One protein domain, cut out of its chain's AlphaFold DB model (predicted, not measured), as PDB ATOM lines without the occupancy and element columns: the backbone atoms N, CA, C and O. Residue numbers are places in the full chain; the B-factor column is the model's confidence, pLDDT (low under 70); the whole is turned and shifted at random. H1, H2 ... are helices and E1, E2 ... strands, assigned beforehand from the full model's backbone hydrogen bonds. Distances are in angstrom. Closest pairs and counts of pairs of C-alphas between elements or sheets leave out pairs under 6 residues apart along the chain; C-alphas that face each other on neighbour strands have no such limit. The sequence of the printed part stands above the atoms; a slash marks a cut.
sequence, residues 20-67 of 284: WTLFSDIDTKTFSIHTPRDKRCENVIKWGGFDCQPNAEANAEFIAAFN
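AT A GLANCE: This is residues 20 to 67 of the 284 residues of the protein "Ead/Ea22-like family protein" of Salmonella enterica (UniProt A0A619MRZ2). A small three-stranded antiparallel sheet, E1 E2 E3, has one helix, H1, packed along one face, its other face bare; the loop between E2 and E3 makes one end of the long axis. The printed part has 48 residues, with E1, E2, E3 and H1 in chain order. The class is mixed, and the whole is compact and flat, radius of gyration of the C-alphas 10.1 A, spans 29 by 25 by 12 A.

IN THESE COORDINATES: E1, residues 21 to 25, begins at C-alpha 21 (224.300, 289.257, 269.941) and is 13.1 A long. E2 is residues 30 to 34, 12.9 A, and E3 residues 45 to 47, 6.4 A. H1, residues 53 to 65, runs 18.5 A to C-alpha 65 (221.181, 289.949, 262.758).

HOW THE PARTS SIT: E1, E2 and E3 form a meander, each strand the antiparallel neighbour of the one before. In the hairpin E1 and E2, N 23 and O 32 are 2.8 A apart; in the hairpin E2 and E3, N 47 and O 31 are 2.9 A apart, both within hydrogen-bond range. H1 is on the sheet at a height of 8.4 A, over E2 and only just not over E1, on which 2 of its C-alphas fall. Its line and that of E2 stand at 3 degrees on the local plane, along the strands. The closest C-alphas of E2 and H1, Phe 31 and Glu 57, are 6.2 A apart. In H1 every O i to N i+4 pair is within hydrogen-bond range.

THE WHOLE: The C-alphas farthest apart, Arg 37 and Asp 51, are 29.3 A apart. The printed part has no cut and no long link. Residues 26 to 30, 36 to 44 and 47 to 53 have pLDDT under 70.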
ATOM      1  N   TRP A  20     225.916 286.333 266.518       85.62
ATOM      2  CA  TRP A  20     226.298 287.609 267.104       85.62
ATOM      3  C   TRP A  20     225.109 288.145 267.901       85.62
ATOM      4  O   TRP A  20     223.960 287.970 267.494       85.62
ATOM      5  N   THR A  21     225.359 288.747 269.060       81.25
ATOM      6  CA  THR A  21     224.300 289.257 269.941       81.25
ATOM      7  C   THR A  21     224.627 290.672 270.389       81.25
ATOM      8  O   THR A  21     225.790 290.984 270.652       81.25
ATOM      9  N   LEU A  22     223.593 291.511 270.444       81.38
ATOM     10  CA  LEU A  22     223.667 292.873 270.948       81.38
ATOM     11  C   LEU A  22     223.808 292.872 272.472       81.38
ATOM     12  O   LEU A  22     223.068 292.187 273.174       81.38
ATOM     13  N   PHE A  23     224.712 293.707 272.967       75.69
ATOM     14  CA  PHE A  23     224.856 294.041 274.373       75.69
ATOM     15  C   PHE A  23     224.922 295.559 274.518       75.69
ATOM     16  O   PHE A  23     225.726 296.220 273.856       75.69
ATOM     17  N   SER A  24     224.089 296.114 275.392       75.19
ATOM     18  CA  SER A  24     224.142 297.522 275.777       75.19
ATOM     19  C   SER A  24     224.894 297.670 277.098       75.19
ATOM     20  O   SER A  24     224.635 296.959 278.070       75.19
ATOM     21  N   ASP A  25     225.857 298.588 277.128       73.12
ATOM     22  CA  ASP A  25     226.543 298.998 278.350       73.12
ATOM     23  C   ASP A  25     225.959 300.336 278.813       73.12
ATOM     24  O   ASP A  25     226.087 301.361 278.137       73.12
ATOM     25  N   ILE A  26     225.292 300.303 279.968       64.50
ATOM     26  CA  ILE A  26     224.583 301.445 280.554       64.50
ATOM     27  C   ILE A  26     225.574 302.515 281.037       64.50
ATOM     28  O   ILE A  26     225.298 303.708 280.895       64.50
ATOM     29  N   ASP A  27     226.737 302.105 281.549       66.75
ATOM     30  CA  ASP A  27     227.717 303.005 282.162       66.75
ATOM     31  C   ASP A  27     228.502 303.772 281.095       66.75
ATOM     32  O   ASP A  27     228.775 304.965 281.241       66.75
ATOM     33  N   THR A  28     228.826 303.105 279.982       67.38
ATOM     34  CA  THR A  28     229.548 303.733 278.863       67.38
ATOM     35  C   THR A  28     228.635 304.263 277.757       67.38
ATOM     36  O   THR A  28     229.125 304.920 276.837       67.38
ATOM     37  N   LYS A  29     227.317 304.020 277.839       69.56
ATOM     38  CA  LYS A  29     226.319 304.339 276.798       69.56
ATOM     39  C   LYS A  29     226.742 303.846 275.407       69.56
ATOM     40  O   LYS A  29     226.581 304.563 274.414       69.56
ATOM     41  N   THR A  30     227.331 302.650 275.342       69.94
ATOM     42  CA  THR A  30     227.814 302.044 274.093       69.94
ATOM     43  C   THR A  30     227.049 300.775 273.742       69.94
ATOM     44  O   THR A  30     226.664 300.002 274.621       69.94
ATOM     45  N   PHE A  31     226.866 300.548 272.439       73.88
ATOM     46  CA  PHE A  31     226.289 299.318 271.901       73.88
ATOM     47  C   PHE A  31     227.404 298.440 271.354       73.88
ATOM     48  O   PHE A  31     228.268 298.899 270.599       73.88
ATOM     49  N   SER A  32     227.407 297.183 271.782       71.81
ATOM     50  CA  SER A  32     228.478 296.240 271.496       71.81
ATOM     51  C   SER A  32     227.934 294.925 270.969       71.81
ATOM     52  O   SER A  32     226.853 294.488 271.355       71.81
ATOM     53  N   ILE A  33     228.692 294.284 270.086       75.50
ATOM     54  CA  ILE A  33     228.341 292.984 269.511       75.50
ATOM     55  C   ILE A  33     229.344 291.945 270.002       75.50
ATOM     56  O   ILE A  33     230.549 292.177 269.934       75.50
ATOM     57  N   HIS A  34     228.852 290.802 270.479       73.00
ATOM     58  CA  HIS A  34     229.676 289.705 270.995       73.00
ATOM     59  C   HIS A  34     229.200 288.343 270.509       73.00
ATOM     60  O   HIS A  34     228.067 288.185 270.046       73.00
ATOM     61  N   THR A  35     230.058 287.337 270.681       71.12
ATOM     62  CA  THR A  35     229.619 285.941 270.600       71.12
ATOM     63  C   THR A  35     229.207 285.456 271.996       71.12
ATOM     64  O   THR A  35     229.952 285.684 272.947       71.12
ATOM     65  N   PRO A  36     228.083 284.732 272.165       67.69
ATOM     66  CA  PRO A  36     227.564 284.331 273.485       67.69
ATOM     67  C   PRO A  36     228.503 283.497 274.375       67.69
ATOM     68  O   PRO A  36     228.164 283.206 275.519       67.69
ATOM     69  N   ARG A  37     229.637 283.028 273.839       61.41
ATOM     70  CA  ARG A  37     230.596 282.146 274.518       61.41
ATOM     71  C   ARG A  37     231.935 282.817 274.828       61.41
ATOM     72  O   ARG A  37     232.812 282.135 275.362       61.41
ATOM     73  N   ASP A  38     232.127 284.094 274.494       61.91
ATOM     74  CA  ASP A  38     233.354 284.786 274.885       61.91
ATOM     75  C   ASP A  38     233.370 285.052 276.406       61.91
ATOM     76  O   ASP A  38     232.344 285.290 277.042       61.91
ATOM     77  N   LYS A  39     234.548 284.948 277.034       54.41
ATOM     78  CA  LYS A  39     234.754 285.300 278.452       54.41
ATOM     79  C   LYS A  39     234.971 286.815 278.617       54.41
ATOM     80  O   LYS A  39     235.835 287.218 279.389       54.41
ATOM     81  N   ARG A  40     234.213 287.652 277.891       55.88
ATOM     82  CA  ARG A  40     234.411 289.114 277.786       55.88
ATOM     83  C   ARG A  40     235.801 289.515 277.282       55.88
ATOM     84  O   ARG A  40     236.336 290.550 277.676       55.88
ATOM     85  N   CYS A  41     236.401 288.698 276.422       52.09
ATOM     86  CA  CYS A  41     237.641 289.065 275.748       52.09
ATOM     87  C   CYS A  41     237.294 289.938 274.530       52.09
ATOM     88  O   CYS A  41     237.214 289.424 273.422       52.09
ATOM     89  N   GLU A  42     237.069 291.231 274.787       59.91
ATOM     90  CA  GLU A  42     236.827 292.321 273.821       59.91
ATOM     91  C   GLU A  42     235.565 292.212 272.934       59.91
ATOM     92  O   GLU A  42     234.975 291.151 272.738       59.91
ATOM     93  N   ASN A  43     235.093 293.367 272.448       66.25
ATOM     94  CA  ASN A  43     233.845 293.502 271.690       66.25
ATOM     95  C   ASN A  43     234.128 293.312 270.194       66.25
ATOM     96  O   ASN A  43     235.050 293.934 269.672       66.25
ATOM     97  N   VAL A  44     233.314 292.516 269.482       66.19
ATOM     98  CA  VAL A  44     233.435 292.322 268.017       66.19
ATOM     99  C   VAL A  44     233.263 293.659 267.296       66.19
ATOM    100  O   VAL A  44     233.981 293.962 266.348       66.19
ATOM    101  N   ILE A  45     232.327 294.474 267.783       72.19
ATOM    102  CA  ILE A  45     232.146 295.880 267.418       72.19
ATOM    103  C   ILE A  45     231.779 296.632 268.698       72.19
ATOM    104  O   ILE A  45     230.972 296.131 269.480       72.19
ATOM    105  N   LYS A  46     232.344 297.828 268.903       71.38
ATOM    106  CA  LYS A  46     231.944 298.774 269.955       71.38
ATOM    107  C   LYS A  46     231.641 300.126 269.321       71.38
ATOM    108  O   LYS A  46     232.545 300.778 268.805       71.38
ATOM    109  N   TRP A  47     230.379 300.546 269.362       69.00
ATOM    110  CA  TRP A  47     229.910 301.765 268.701       69.00
ATOM    111  C   TRP A  47     229.469 302.803 269.743       69.00
ATOM    112  O   TRP A  47     228.573 302.555 270.549       69.00
ATOM    113  N   GLY A  48     230.105 303.981 269.742       64.62
ATOM    114  CA  GLY A  48     229.883 305.058 270.729       64.62
ATOM    115  C   GLY A  48     228.726 306.024 270.428       64.62
ATOM    116  O   GLY A  48     228.648 307.088 271.028       64.62
ATOM    117  N   GLY A  49     227.867 305.678 269.472       62.38
ATOM    118  CA  GLY A  49     226.702 306.442 269.005       62.38
ATOM    119  C   GLY A  49     226.972 307.861 268.493       62.38
ATOM    120  O   GLY A  49     226.363 308.806 268.991       62.38
ATOM    121  N   PHE A  50     227.833 308.022 267.480       56.94
ATOM    122  CA  PHE A  50     228.087 309.321 266.819       56.94
ATOM    123  C   PHE A  50     226.826 309.919 266.143       56.94
ATOM    124  O   PHE A  50     226.755 311.109 265.859       56.94
ATOM    125  N   ASP A  51     225.817 309.079 265.936       59.69
ATOM    126  CA  ASP A  51     224.594 309.248 265.158       59.69
ATOM    127  C   ASP A  51     223.306 309.252 266.020       59.69
ATOM    128  O   ASP A  51     222.211 309.070 265.495       59.69
ATOM    129  N   CYS A  52     223.432 309.534 267.327       65.00
ATOM    130  CA  CYS A  52     222.402 309.444 268.382       65.00
ATOM    131  C   CYS A  52     222.103 308.006 268.864       65.00
ATOM    132  O   CYS A  52     222.204 307.038 268.118       65.00
ATOM    133  N   GLN A  53     221.715 307.873 270.142       68.62
ATOM    134  CA  GLN A  53     221.552 306.579 270.833       68.62
ATOM    135  C   GLN A  53     220.576 305.599 270.144       68.62
ATOM    136  O   GLN A  53     220.962 304.447 269.969       68.62
ATOM    137  N   PRO A  54     219.380 306.014 269.669       74.62
ATOM    138  CA  PRO A  54     218.454 305.089 269.005       74.62
ATOM    139  C   PRO A  54     218.987 304.517 267.681       74.62
ATOM    140  O   PRO A  54     218.744 303.359 267.360       74.62
ATOM    141  N   ASN A  55     219.741 305.313 266.915       76.25
ATOM    142  CA  ASN A  55     220.331 304.858 265.653       76.25
ATOM    143  C   ASN A  55     221.492 303.888 265.900       76.25
ATOM    144  O   ASN A  55     221.660 302.920 265.163       76.25
ATOM    145  N   ALA A  56     222.264 304.115 266.964       74.44
ATOM    146  CA  ALA A  56     223.360 303.238 267.351       74.44
ATOM    147  C   ALA A  56     222.867 301.845 267.785       74.44
ATOM    148  O   ALA A  56     223.483 300.842 267.422       74.44
ATOM    149  N   GLU A  57     221.742 301.784 268.504       75.94
ATOM    150  CA  GLU A  57     221.067 300.531 268.855       75.94
ATOM    151  C   GLU A  57     220.601 299.786 267.598       75.94
ATOM    152  O   GLU A  57     221.006 298.647 267.371       75.94
ATOM    153  N   ALA A  58     219.853 300.465 266.720       80.88
ATOM    154  CA  ALA A  58     219.325 299.882 265.486       80.88
ATOM    155  C   ALA A  58     220.428 299.374 264.534       80.88
ATOM    156  O   ALA A  58     220.307 298.298 263.942       80.88
ATOM    157  N   ASN A  59     221.534 300.114 264.403       80.19
ATOM    158  CA  ASN A  59     222.680 299.704 263.588       80.19
ATOM    159  C   ASN A  59     223.359 298.451 264.155       80.19
ATOM    160  O   ASN A  59     223.720 297.540 263.406       80.19
ATOM    161  N   ALA A  60     223.520 298.380 265.477       81.69
ATOM    162  CA  ALA A  60     224.126 297.229 266.129       81.69
ATOM    163  C   ALA A  60     223.214 295.987 266.072       81.69
ATOM    164  O   ALA A  60     223.709 294.884 265.825       81.69
ATOM    165  N   GLU A  61     221.894 296.156 266.207       84.81
ATOM    166  CA  GLU A  61     220.906 295.094 265.975       84.81
ATOM    167  C   GLU A  61     220.977 294.552 264.546       84.81
ATOM    168  O   GLU A  61     221.058 293.337 264.350       84.81
ATOM    169  N   PHE A  62     221.005 295.440 263.547       85.62
ATOM    170  CA  PHE A  62     221.106 295.052 262.142       85.62
ATOM    171  C   PHE A  62     222.367 294.225 261.868       85.62
ATOM    172  O   PHE A  62     222.281 293.168 261.246       85.62
ATOM    173  N   ILE A  63     223.531 294.660 262.361       86.38
ATOM    174  CA  ILE A  63     224.799 293.945 262.151       86.38
ATOM    175  C   ILE A  63     224.811 292.600 262.896       86.38
ATOM    176  O   ILE A  63     225.317 291.607 262.371       86.38
ATOM    177  N   ALA A  64     224.239 292.532 264.102       85.88
ATOM    178  CA  ALA A  64     224.129 291.281 264.849       85.88
ATOM    179  C   ALA A  64     223.201 290.269 264.145       85.88
ATOM    180  O   ALA A  64     223.506 289.069 264.093       85.88
ATOM    181  N   ALA A  65     222.099 290.751 263.560       89.12
ATOM    182  CA  ALA A  65     221.181 289.949 262.758       89.12
ATOM    183  C   ALA A  65     221.819 289.505 261.429       89.12
ATOM    184  O   ALA A  65     221.760 288.324 261.085       89.12
ATOM    185  N   PHE A  66     222.497 290.411 260.719       91.00
ATOM    186  CA  PHE A  66     223.234 290.143 259.479       91.00
ATOM    187  C   PHE A  66     224.681 289.699 259.750       91.00
ATOM    188  O   PHE A  66     225.649 290.182 259.162       91.00
ATOM    189  N   ASN A  67     224.835 288.759 260.676       89.62
ATOM    190  CA  ASN A  67     226.137 288.195 261.002       89.62
ATOM    191  C   ASN A  67     226.683 287.319 259.850       89.62
ATOM    192  O   ASN A  67     225.943 286.934 258.936       89.62
TER     193      ASN A  67